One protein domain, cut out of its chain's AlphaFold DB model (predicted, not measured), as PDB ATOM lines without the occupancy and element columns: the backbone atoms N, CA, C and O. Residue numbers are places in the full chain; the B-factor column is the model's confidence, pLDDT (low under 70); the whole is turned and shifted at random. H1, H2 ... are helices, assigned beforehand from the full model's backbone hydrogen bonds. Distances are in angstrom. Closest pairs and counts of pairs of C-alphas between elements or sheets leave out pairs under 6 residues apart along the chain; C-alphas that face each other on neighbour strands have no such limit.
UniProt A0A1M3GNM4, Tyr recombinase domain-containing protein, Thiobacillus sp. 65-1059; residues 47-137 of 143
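Overview. This is residues 47 to 137 of the 143 residues of the protein "Tyr recombinase domain-containing protein" of Thiobacillus sp. 65-1059 (UniProt A0A1M3GNM4). What shape do these atoms make? The hairpin of the long helix H1 with H2 forms one lobe, and H3, H4 and H5 cluster as a second, with H3 reaching toward the first. H6 runs near H3, and residues 130 to 137 stick out. What is it made of? The 91 printed residues hold six named helices, H1 to H6 along the chain, and no named strand: all helix. The whole is only just compact, close to loose, with a radius of gyration of the C-alphas of 14.7 A, spanning 40 by 33 by 22 A.

Along the chain. Where is the longest helix? H1, residues 47 to 66, runs 28.9 A from C-alpha 47 at (144.224, 53.052, 134.159). Where are the others? H2 is residues 70 to 78, 13.0 A; H3 81 to 93, 19.0 A; H4 98 to 105, 10.4 A; H5 110 to 117, 10.7 A. H6, residues 121 to 135, 22.1 A, ends at C-alpha 135 at (151.232, 65.273, 131.910).

Arrangement. What touches H1? H2 forms a hairpin with it at a shallow tilt of 6 degrees, the closest C-alphas, of Ala 61 and Ala 73, 4.2 A apart. H3, the hub, only just touches H1 with residue 81 alone, at 3 pairs of C-alphas within 8 A, the closest Tyr 50 and Thr 81, 6.4 A. What else meets H3? H4 forms a hairpin with it, closest C-alphas Ser 92 and Ile 101, 6.7 A; H5 touches it about perpendicular at 81 degrees, closest C-alphas Ala 90 and Tyr 116, 4.8 A. H6 is close but not clearly touching, the closest C-alphas, of His 82 and Asp 129, 8.0 A apart. How do the backbones fare? Each O i to N i+4 pair is within hydrogen-bond range in H1, H3 and H4, but 4 of 5 in H2, 7 of 11 in H6 and 1 of 4 in H5, where 4 of 5 O i to N i+3 pairs are.

Size, cuts and confidence. How large is it? The two C-alphas farthest apart, of Thr 66 and Ser 109, are 42.3 A apart. Is it cut or unsure? The printed part has no cut, the five links are tight, and pLDDT is under 70 at residues 116 to 137.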
ATOM      1  N   THR A  47     145.297  52.107 133.818       82.69
ATOM      2  CA  THR A  47     144.224  53.052 134.159       82.69
ATOM      3  C   THR A  47     143.055  52.353 134.846       82.69
ATOM      4  O   THR A  47     142.373  52.960 135.673       82.69
ATOM      5  N   THR A  48     142.839  51.066 134.558       84.00
ATOM      6  CA  THR A  48     141.805  50.254 135.209       84.00
ATOM      7  C   THR A  48     142.162  50.003 136.668       84.00
ATOM      8  O   THR A  48     141.327  50.240 137.541       84.00
ATOM      9  N   LEU A  49     143.413  49.619 136.952       84.44
ATOM     10  CA  LEU A  49     143.896  49.458 138.327       84.44
ATOM     11  C   LEU A  49     143.806  50.774 139.107       84.44
ATOM     12  O   LEU A  49     143.305  50.806 140.232       84.44
ATOM     13  N   TYR A  50     144.236  51.874 138.486       86.38
ATOM     14  CA  TYR A  50     144.131  53.205 139.076       86.38
ATOM     15  C   TYR A  50     142.680  53.563 139.437       86.38
ATOM     16  O   TYR A  50     142.410  53.986 140.562       86.38
ATOM     17  N   LYS A  51     141.728  53.359 138.516       87.00
ATOM     18  CA  LYS A  51     140.299  53.631 138.749       87.00
ATOM     19  C   LYS A  51     139.699  52.745 139.840       87.00
ATOM     20  O   LYS A  51     138.896  53.242 140.634       87.00
ATOM     21  N   ALA A  52     140.086  51.470 139.892       88.81
ATOM     22  CA  ALA A  52     139.654  50.545 140.935       88.81
ATOM     23  C   ALA A  52     140.121  51.029 142.316       88.81
ATOM     24  O   ALA A  52     139.300  51.207 143.214       88.81
ATOM     25  N   LEU A  53     141.407  51.368 142.455       90.19
ATOM     26  CA  LEU A  53     141.961  51.893 143.707       90.19
ATOM     27  C   LEU A  53     141.348  53.244 144.097       90.19
ATOM     28  O   LEU A  53     140.985  53.439 145.253       90.19
ATOM     29  N   LYS A  54     141.150  54.167 143.143       90.56
ATOM     30  CA  LYS A  54     140.445  55.434 143.410       90.56
ATOM     31  C   LYS A  54     139.023  55.202 143.912       90.56
ATOM     32  O   LYS A  54     138.581  55.927 144.796       90.56
ATOM     33  N   THR A  55     138.306  54.237 143.343       92.38
ATOM     34  CA  THR A  55     136.947  53.894 143.785       92.38
ATOM     35  C   THR A  55     136.963  53.355 145.210       92.38
ATOM     36  O   THR A  55     136.265  53.912 146.053       92.38
ATOM     37  N   PHE A  56     137.840  52.391 145.496       94.00
ATOM     38  CA  PHE A  56     138.034  51.850 146.840       94.00
ATOM     39  C   PHE A  56     138.320  52.948 147.878       94.00
ATOM     40  O   PHE A  56     137.680  52.995 148.925       94.00
ATOM     41  N   PHE A  57     139.214  53.899 147.579       94.00
ATOM     42  CA  PHE A  57     139.495  55.001 148.505       94.00
ATOM     43  C   PHE A  57     138.285  55.901 148.764       94.00
ATOM     44  O   PHE A  57     138.086  56.351 149.889       94.00
ATOM     45  N   ARG A  58     137.436  56.160 147.762       94.94
ATOM     46  CA  ARG A  58     136.196  56.921 147.995       94.94
ATOM     47  C   ARG A  58     135.206  56.156 148.871       94.94
ATOM     48  O   ARG A  58     134.513  56.776 149.673       94.94
ATOM     49  N   GLU A  59     135.114  54.841 148.704       96.94
ATOM     50  CA  GLU A  59     134.249  53.991 149.528       96.94
ATOM     51  C   GLU A  59     134.731  53.990 150.982       96.94
ATOM     52  O   GLU A  59     133.955  54.301 151.882       96.94
ATOM     53  N   ALA A  60     136.035  53.798 151.201       96.38
ATOM     54  CA  ALA A  60     136.651  53.917 152.520       96.38
ATOM     55  C   ALA A  60     136.451  55.315 153.135       96.38
ATOM     56  O   ALA A  60     136.147  55.438 154.317       96.38
ATOM     57  N   ALA A  61     136.571  56.382 152.338       96.44
ATOM     58  CA  ALA A  61     136.297  57.744 152.793       96.44
ATOM     59  C   ALA A  61     134.837  57.939 153.222       96.44
ATOM     60  O   ALA A  61     134.566  58.633 154.200       96.44
ATOM     61  N   THR A  62     133.900  57.329 152.495       97.75
ATOM     62  CA  THR A  62     132.473  57.383 152.832       97.75
ATOM     63  C   THR A  62     132.224  56.707 154.176       97.75
ATOM     64  O   THR A  62     131.575  57.298 155.032       97.75
ATOM     65  N   GLU A  63     132.809  55.529 154.393       97.75
ATOM     66  CA  GLU A  63     132.707  54.797 155.660       97.75
ATOM     67  C   GLU A  63     133.372  55.544 156.832       97.75
ATOM     68  O   GLU A  63     132.817  55.639 157.920       97.75
ATOM     69  N   LEU A  64     134.523  56.182 156.620       97.69
ATOM     70  CA  LEU A  64     135.127  57.035 157.652       97.69
ATOM     71  C   LEU A  64     134.205  58.201 158.042       97.69
ATOM     72  O   LEU A  64     134.109  58.561 159.215       97.69
ATOM     73  N   ALA A  65     133.496  58.782 157.071       97.19
ATOM     74  CA  ALA A  65     132.561  59.866 157.338       97.19
ATOM     75  C   ALA A  65     131.329  59.403 158.131       97.19
ATOM     76  O   ALA A  65     130.869  60.159 158.990       97.19
ATOM     77  N   THR A  66     130.808  58.190 157.892       97.56
ATOM     78  CA  THR A  66     129.680  57.636 158.673       97.56
ATOM     79  C   THR A  66     130.070  57.367 160.125       97.56
ATOM     80  O   THR A  66     129.239  57.513 161.019       97.56
ATOM     81  N   GLN A  67     131.344  57.063 160.372       97.50
ATOM     82  CA  GLN A  67     131.916  56.862 161.706       97.50
ATOM     83  C   GLN A  67     132.311  58.175 162.416       97.50
ATOM     84  O   GLN A  67     132.780  58.145 163.550       97.50
ATOM     85  N   GLY A  68     132.119  59.338 161.778       96.56
ATOM     86  CA  GLY A  68     132.425  60.657 162.351       96.56
ATOM     87  C   GLY A  68     133.865  61.144 162.135       96.56
ATOM     88  O   GLY A  68     134.214  62.246 162.561       96.56
ATOM     89  N   HIS A  69     134.701  60.384 161.421       96.56
ATOM     90  CA  HIS A  69     136.087  60.743 161.093       96.56
ATOM     91  C   HIS A  69     136.161  61.650 159.852       96.56
ATOM     92  O   HIS A  69     136.717  61.299 158.812       96.56
ATOM     93  N   HIS A  70     135.562  62.841 159.934       93.62
ATOM     94  CA  HIS A  70     135.358  63.708 158.765       93.62
ATOM     95  C   HIS A  70     136.649  64.218 158.107       93.62
ATOM     96  O   HIS A  70     136.689  64.366 156.885       93.62
ATOM     97  N   ASP A  71     137.699  64.505 158.877       90.19
ATOM     98  CA  ASP A  71     138.955  64.998 158.304       90.19
ATOM     99  C   ASP A  71     139.766  63.873 157.650       90.19
ATOM    100  O   ASP A  71     140.280  64.057 156.543       90.19
ATOM    101  N   ASP A  72     139.770  62.679 158.243       89.12
ATOM    102  CA  ASP A  72     140.377  61.489 157.639       89.12
ATOM    103  C   ASP A  72     139.634  61.073 156.367       89.12
ATOM    104  O   ASP A  72     140.264  60.756 155.357       89.12
ATOM    105  N   ALA A  73     138.302  61.181 156.355       93.12
ATOM    106  CA  ALA A  73     137.493  60.966 155.159       93.12
ATOM    107  C   ALA A  73     137.907  61.901 154.006       93.12
ATOM    108  O   ALA A  73     138.076  61.455 152.868       93.12
ATOM    109  N   LYS A  74     138.141  63.195 154.280       90.69
ATOM    110  CA  LYS A  74     138.617  64.149 153.258       90.69
ATOM    111  C   LYS A  74     139.995  63.769 152.716       90.69
ATOM    112  O   LYS A  74     140.223  63.918 151.513       90.69
ATOM    113  N   LYS A  75     140.910  63.307 153.576       86.94
ATOM    114  CA  LYS A  75     142.244  62.840 153.160       86.94
ATOM    115  C   LYS A  75     142.131  61.573 152.308       86.94
ATOM    116  O   LYS A  75     142.656  61.536 151.196       86.94
ATOM    117  N   MET A  76     141.358  60.593 152.768       90.38
ATOM    118  CA  MET A  76     141.135  59.321 152.080       90.38
ATOM    119  C   MET A  76     140.490  59.517 150.698       90.38
ATOM    120  O   MET A  76     140.932  58.919 149.724       90.38
ATOM    121  N   ALA A  77     139.530  60.436 150.546       90.56
ATOM    122  CA  ALA A  77     138.898  60.716 149.251       90.56
ATOM    123  C   ALA A  77     139.891  61.215 148.176       90.56
ATOM    124  O   ALA A  77     139.687  61.019 146.969       90.56
ATOM    125  N   LYS A  78     140.987  61.856 148.602       87.56
ATOM    126  CA  LYS A  78     142.048  62.354 147.718       87.56
ATOM    127  C   LYS A  78     143.103  61.295 147.392       87.56
ATOM    128  O   LYS A  78     143.789  61.457 146.386       87.56
ATOM    129  N   ALA A  79     143.182  60.198 148.150       87.69
ATOM    130  CA  ALA A  79     144.190  59.153 147.978       87.69
ATOM    131  C   ALA A  79     144.222  58.575 146.551       87.69
ATOM    132  O   ALA A  79     143.208  58.523 145.850       87.69
ATOM    133  N   SER A  80     145.409  58.159 146.112       87.00
ATOM    134  CA  SER A  80     145.715  57.624 144.780       87.00
ATOM    135  C   SER A  80     146.789  56.529 144.870       87.00
ATOM    136  O   SER A  80     147.343  56.267 145.940       87.00
ATOM    137  N   THR A  81     147.126  55.887 143.749       83.31
ATOM    138  CA  THR A  81     148.259  54.940 143.681       83.31
ATOM    139  C   THR A  81     149.583  55.595 144.080       83.31
ATOM    140  O   THR A  81     150.438  54.956 144.689       83.31
ATOM    141  N   HIS A  82     149.744  56.884 143.782       81.38
ATOM    142  CA  HIS A  82     150.913  57.655 144.180       81.38
ATOM    143  C   HIS A  82     150.929  57.912 145.691       81.38
ATOM    144  O   HIS A  82     151.955  57.689 146.329       81.38
ATOM    145  N   TRP A  83     149.782  58.261 146.287       85.75
ATOM    146  CA  TRP A  83     149.649  58.407 147.743       85.75
ATOM    147  C   TRP A  83     150.078  57.145 148.507       85.75
ATOM    148  O   TRP A  83     150.752  57.254 149.529       85.75
ATOM    149  N   LEU A  84     149.785  55.946 147.985       84.56
ATOM    150  CA  LEU A  84     150.274  54.691 148.577       84.56
ATOM    151  C   LEU A  84     151.805  54.598 148.566       84.56
ATOM    152  O   LEU A  84     152.413  54.271 149.588       84.56
ATOM    153  N   ARG A  85     152.439  54.904 147.425       83.25
ATOM    154  CA  ARG A  85     153.908  54.913 147.313       83.25
ATOM    155  C   ARG A  85     154.517  55.926 148.281       83.25
ATOM    156  O   ARG A  85     155.521  55.614 148.918       83.25
ATOM    157  N   HIS A  86     153.874  57.084 148.429       80.25
ATOM    158  CA  HIS A  86     154.308  58.113 149.363       80.25
ATOM    159  C   HIS A  86     154.206  57.667 150.814       80.25
ATOM    160  O   HIS A  86     155.195  57.729 151.536       80.25
ATOM    161  N   THR A  87     153.049  57.143 151.209       82.00
ATOM    162  CA  THR A  87     152.811  56.632 152.563       82.00
ATOM    163  C   THR A  87     153.843  55.565 152.925       82.00
ATOM    164  O   THR A  87     154.418  55.595 154.009       82.00
ATOM    165  N   ARG A  88     154.170  54.658 151.991       83.88
ATOM    166  CA  ARG A  88     155.225  53.658 152.207       83.88
ATOM    167  C   ARG A  88     156.611  54.289 152.352       83.88
ATOM    168  O   ARG A  88     157.390  53.811 153.177       83.88
ATOM    169  N   GLY A  89     156.931  55.305 151.549       83.69
ATOM    170  CA  GLY A  89     158.197  56.037 151.612       83.69
ATOM    171  C   GLY A  89     158.381  56.765 152.943       83.69
ATOM    172  O   GLY A  89     159.361  56.496 153.635       83.69
ATOM    173  N   ALA A  90     157.404  57.587 153.330       82.12
ATOM    174  CA  ALA A  90     157.394  58.333 154.589       82.12
ATOM    175  C   ALA A  90     157.462  57.392 155.802       82.12
ATOM    176  O   ALA A  90     158.361  57.509 156.627       82.12
ATOM    177  N   HIS A  91     156.621  56.353 155.845       82.94
ATOM    178  CA  HIS A  91     156.665  55.377 156.937       82.94
ATOM    179  C   HIS A  91     157.993  54.597 156.994       82.94
ATOM    180  O   HIS A  91     158.461  54.210 158.061       82.94
ATOM    181  N   SER A  92     158.655  54.363 155.852       85.56
ATOM    182  CA  SER A  92     159.999  53.769 155.867       85.56
ATOM    183  C   SER A  92     161.034  54.717 156.469       85.56
ATOM    184  O   SER A  92     161.953  54.242 157.125       85.56
ATOM    185  N   ALA A  93     160.906  56.031 156.264       85.31
ATOM    186  CA  ALA A  93     161.848  57.032 156.770       85.31
ATOM    187  C   ALA A  93     161.890  57.110 158.299       85.31
ATOM    188  O   ALA A  93     162.928  57.451 158.859       85.31
ATOM    189  N   GLU A  94     160.816  56.696 158.972       84.88
ATOM    190  CA  GLU A  94     160.765  56.588 160.434       84.88
ATOM    191  C   GLU A  94     161.737  55.531 160.989       84.88
ATOM    192  O   GLU A  94     162.156  55.620 162.141       84.88
ATOM    193  N   THR A  95     162.094  54.514 160.195       86.81
ATOM    194  CA  THR A  95     162.812  53.319 160.687       86.81
ATOM    195  C   THR A  95     163.989  52.874 159.820       86.81
ATOM    196  O   THR A  95     164.776  52.027 160.246       86.81
ATOM    197  N   MET A  96     164.142  53.419 158.610       86.75
ATOM    198  CA  MET A  96     165.147  52.997 157.634       86.75
ATOM    199  C   MET A  96     166.040  54.159 157.180       86.75
ATOM    200  O   MET A  96     165.553  55.256 156.912       86.75
ATOM    201  N   PRO A  97     167.347  53.916 156.980       88.31
ATOM    202  CA  PRO A  97     168.238  54.874 156.335       88.31
ATOM    203  C   PRO A  97     167.798  55.235 154.904       88.31
ATOM    204  O   PRO A  97     167.375  54.372 154.129       88.31
ATOM    205  N   VAL A  98     167.979  56.500 154.510       84.50
ATOM    206  CA  VAL A  98     167.518  57.050 153.215       84.50
ATOM    207  C   VAL A  98     168.042  56.287 151.985       84.50
ATOM    208  O   VAL A  98     167.332  56.136 150.994       84.50
ATOM    209  N   ASN A  99     169.256  55.732 152.045       85.94
ATOM    210  CA  ASN A  99     169.829  54.913 150.970       85.94
ATOM    211  C   ASN A  99     169.111  53.560 150.806       85.94
ATOM    212  O   ASN A  99     169.015  53.041 149.696       85.94
ATOM    213  N   MET A 100     168.578  52.984 151.887       86.81
ATOM    214  CA  MET A 100     167.765  51.767 151.804       86.81
ATOM    215  C   MET A 100     166.395  52.062 151.194       86.81
ATOM    216  O   MET A 100     165.926  51.296 150.353       86.81
ATOM    217  N   ILE A 101     165.796  53.200 151.548       85.31
ATOM    218  CA  ILE A 101     164.517  53.658 150.985       85.31
ATOM    219  C   ILE A 101     164.663  53.952 149.491       85.31
ATOM    220  O   ILE A 101     163.820  53.542 148.699       85.31
ATOM    221  N   GLN A 102     165.771  54.577 149.079       86.00
ATOM    222  CA  GLN A 102     166.073  54.850 147.671       86.00
ATOM    223  C   GLN A 102     166.095  53.560 146.844       86.00
ATOM    224  O   GLN A 102     165.482  53.504 145.777       86.00
ATOM    225  N   ARG A 103     166.746  52.508 147.359       86.25
ATOM    226  CA  ARG A 103     166.768  51.184 146.719       86.25
ATOM    227  C   ARG A 103     165.395  50.517 146.725       86.25
ATOM    228  O   ARG A 103     165.002  49.963 145.706       86.25
ATOM    229  N   LEU A 104     164.661  50.592 147.837       83.88
ATOM    230  CA  LEU A 104     163.316  50.025 147.970       83.88
ATOM    231  C   LEU A 104     162.327  50.652 146.977       83.88
ATOM    232  O   LEU A 104     161.506  49.950 146.397       83.88
ATOM    233  N   LEU A 105     162.409  51.969 146.782       83.62
ATOM    234  CA  LEU A 105     161.537  52.711 145.874       83.62
ATOM    235  C   LEU A 105     162.064  52.753 144.435       83.62
ATOM    236  O   LEU A 105     161.364  53.273 143.568       83.62
ATOM    237  N   GLY A 106     163.270  52.243 144.169       83.12
ATOM    238  CA  GLY A 106     163.881  52.241 142.837       83.12
ATOM    239  C   GLY A 106     164.191  53.641 142.294       83.12
ATOM    240  O   GLY A 106     164.134  53.857 141.087       83.12
ATOM    241  N   HIS A 107     164.466  54.618 143.161       85.12
ATOM    242  CA  HIS A 107     164.803  55.978 142.732       85.12
ATOM    243  C   HIS A 107     166.229  56.046 142.183       85.12
ATOM    244  O   HIS A 107     167.142  55.453 142.747       85.12
ATOM    245  N   ALA A 108     166.453  56.826 141.124       81.75
ATOM    246  CA  ALA A 108     167.784  56.989 140.532       81.75
ATOM    247  C   ALA A 108     168.758  57.786 141.422       81.75
ATOM    248  O   ALA A 108     169.970  57.688 141.246       81.75
ATOM    249  N   SER A 109     168.249  58.576 142.376       78.88
ATOM    250  CA  SER A 109     169.071  59.407 143.258       78.88
ATOM    251  C   SER A 109     168.548  59.452 144.697       78.88
ATOM    252  O   SER A 109     167.349  59.315 144.964       78.88
ATOM    253  N   VAL A 110     169.465  59.699 145.635       75.94
ATOM    254  CA  VAL A 110     169.132  59.954 147.046       75.94
ATOM    255  C   VAL A 110     168.390  61.284 147.200       75.94
ATOM    256  O   VAL A 110     167.482  61.364 148.019       75.94
ATOM    257  N   ALA A 111     168.686  62.287 146.364       76.12
ATOM    258  CA  ALA A 111     168.006  63.583 146.390       76.12
ATOM    259  C   ALA A 111     166.484  63.441 146.200       76.12
ATOM    260  O   ALA A 111     165.715  63.987 146.983       76.12
ATOM    261  N   THR A 112     166.041  62.612 145.246       74.69
ATOM    262  CA  THR A 112     164.612  62.299 145.032       74.69
ATOM    263  C   THR A 112     163.977  61.576 146.223       74.69
ATOM    264  O   THR A 112     162.769  61.616 146.407       74.69
ATOM    265  N   THR A 113     164.776  60.880 147.031       80.69
ATOM    266  CA  THR A 113     164.302  60.122 148.201       80.69
ATOM    267  C   THR A 113     164.285  60.977 149.467       80.69
ATOM    268  O   THR A 113     163.476  60.731 150.355       80.69
ATOM    269  N   SER A 114     165.118  62.019 149.525       75.50
ATOM    270  CA  SER A 114     165.201  62.960 150.646       75.50
ATOM    271  C   SER A 114     163.893  63.715 150.909       75.50
ATOM    272  O   SER A 114     163.734  64.286 151.985       75.50
ATOM    273  N   ILE A 115     162.950  63.699 149.959       72.31
ATOM    274  CA  ILE A 115     161.597  64.230 150.159       72.31
ATOM    275  C   ILE A 115     160.863  63.515 151.301       72.31
ATOM    276  O   ILE A 115     160.083  64.157 151.978       72.31
ATOM    277  N   TYR A 116     161.151  62.230 151.553       69.06
ATOM    278  CA  TYR A 116     160.500  61.434 152.606       69.06
ATOM    279  C   TYR A 116     161.103  61.629 153.996       69.06
ATOM    280  O   TYR A 116     160.604  61.072 154.965       69.06
ATOM    281  N   THR A 117     162.228  62.337 154.091       68.31
ATOM    282  CA  THR A 117     162.927  62.596 155.357       68.31
ATOM    283  C   THR A 117     162.737  64.038 155.831       68.31
ATOM    284  O   THR A 117     163.333  64.427 156.831       68.31
ATOM    285  N   SER A 118     161.976  64.849 155.088       62.81
ATOM    286  CA  SER A 118     161.759  66.267 155.367       62.81
ATOM    287  C   SER A 118     160.358  66.462 155.935       62.81
ATOM    288  O   SER A 118     159.389  66.023 155.341       62.81
ATOM    289  N   THR A 119     160.235  67.160 157.059       51.41
ATOM    290  CA  THR A 119     159.000  67.301 157.859       51.41
ATOM    291  C   THR A 119     157.812  68.028 157.189       51.41
ATOM    292  O   THR A 119     156.777  68.175 157.830       51.41
ATOM    293  N   ASP A 120     157.921  68.458 155.927       52.44
ATOM    294  CA  ASP A 120     156.891  69.211 155.176       52.44
ATOM    295  C   ASP A 120     156.158  68.328 154.136       52.44
ATOM    296  O   ASP A 120     155.986  68.684 152.966       52.44
ATOM    297  N   ASP A 121     155.723  67.139 154.559       55.06
ATOM    298  CA  ASP A 121     155.205  66.085 153.672       55.06
ATOM    299  C   ASP A 121     153.850  66.412 153.001       55.06
ATOM    300  O   ASP A 121     153.610  66.018 151.857       55.06
ATOM    301  N   GLU A 122     152.941  67.145 153.662       53.78
ATOM    302  CA  GLU A 122     151.566  67.348 153.156       53.78
ATOM    303  C   GLU A 122     151.450  68.410 152.043       53.78
ATOM    304  O   GLU A 122     150.621  68.270 151.137       53.78
ATOM    305  N   LEU A 123     152.267  69.470 152.073       54.72
ATOM    306  CA  LEU A 123     152.208  70.545 151.070       54.72
ATOM    307  C   LEU A 123     152.935  70.170 149.776       54.72
ATOM    308  O   LEU A 123     152.457  70.491 148.685       54.72
ATOM    309  N   LEU A 124     154.043  69.431 149.881       56.72
ATOM    310  CA  LEU A 124     154.756  68.899 148.718       56.72
ATOM    311  C   LEU A 124     153.895  67.862 147.967       56.72
ATOM    312  O   LEU A 124     153.898  67.815 146.737       56.72
ATOM    313  N   PHE A 125     153.107  67.081 148.718       56.12
ATOM    314  CA  PHE A 125     152.191  66.051 148.222       56.12
ATOM    315  C   PHE A 125     151.094  66.599 147.291       56.12
ATOM    316  O   PHE A 125     150.826  66.011 146.242       56.12
ATOM    317  N   LEU A 126     150.480  67.736 147.632       56.09
ATOM    318  CA  LEU A 126     149.417  68.337 146.814       56.09
ATOM    319  C   LEU A 126     149.948  68.968 145.519       56.09
ATOM    320  O   LEU A 126     149.272  68.914 144.495       56.09
ATOM    321  N   LEU A 127     151.155  69.535 145.553       56.31
ATOM    322  CA  LEU A 127     151.762  70.206 144.400       56.31
ATOM    323  C   LEU A 127     152.240  69.218 143.324       56.31
ATOM    324  O   LEU A 127     152.135  69.503 142.131       56.31
ATOM    325  N   LEU A 128     152.724  68.040 143.727       52.09
ATOM    326  CA  LEU A 128     153.201  67.015 142.793       52.09
ATOM    327  C   LEU A 128     152.051  66.243 142.123       52.09
ATOM    328  O   LEU A 128     152.123  65.985 140.920       52.09
ATOM    329  N   ASP A 129     150.964  65.945 142.848       54.19
ATOM    330  CA  ASP A 129     149.763  65.309 142.272       54.19
ATOM    331  C   ASP A 129     149.121  66.184 141.181       54.19
ATOM    332  O   ASP A 129     148.640  65.673 140.169       54.19
ATOM    333  N   ASP A 130     149.163  67.510 141.338       52.16
ATOM    334  CA  ASP A 130     148.661  68.444 140.327       52.16
ATOM    335  C   ASP A 130     149.553  68.508 139.079       52.16
ATOM    336  O   ASP A 130     149.045  68.561 137.959       52.16
ATOM    337  N   SER A 131     150.877  68.402 139.240       43.91
ATOM    338  CA  SER A 131     151.817  68.401 138.108       43.91
ATOM    339  C   SER A 131     151.666  67.180 137.186       43.91
ATOM    340  O   SER A 131     151.797  67.300 135.968       43.91
ATOM    341  N   LEU A 132     151.283  66.019 137.730       41.03
ATOM    342  CA  LEU A 132     151.098  64.778 136.964       41.03
ATOM    343  C   LEU A 132     149.710  64.670 136.303       41.03
ATOM    344  O   LEU A 132     149.538  63.932 135.326       41.03
ATOM    345  N   LYS A 133     148.711  65.430 136.777       47.56
ATOM    346  CA  LYS A 133     147.433  65.600 136.055       47.56
ATOM    347  C   LYS A 133     147.622  66.347 134.734       47.56
ATOM    348  O   LYS A 133     146.886  66.078 133.791       47.56
ATOM    349  N   ILE A 134     148.612  67.239 134.653       39.59
ATOM    350  CA  ILE A 134     148.935  67.992 133.432       39.59
ATOM    351  C   ILE A 134     149.625  67.084 132.398       39.59
ATOM    352  O   ILE A 134     149.310  67.157 131.214       39.59
ATOM    353  N   GLU A 135     150.508  66.176 132.826       35.50
ATOM    354  CA  GLU A 135     151.232  65.273 131.910       35.50
ATOM    355  C   GLU A 135     150.395  64.096 131.381       35.50
ATOM    356  O   GLU A 135     150.719  63.523 130.343       35.50
ATOM    357  N   THR A 136     149.299  63.730 132.052       35.81
ATOM    358  CA  THR A 136     148.432  62.609 131.634       35.81
ATOM    359  C   THR A 136     147.300  63.016 130.683       35.81
ATOM    360  O   THR A 136     146.473  62.179 130.312       35.81
ATOM    361  N   GLN A 137     147.268  64.274 130.231       30.89
ATOM    362  CA  GLN A 137     146.320  64.737 129.221       30.89
ATOM    363  C   GLN A 137     146.848  64.398 127.811       30.89
ATOM    364  O   GLN A 137     147.918  64.874 127.428       30.89
TER     365      GLN A 137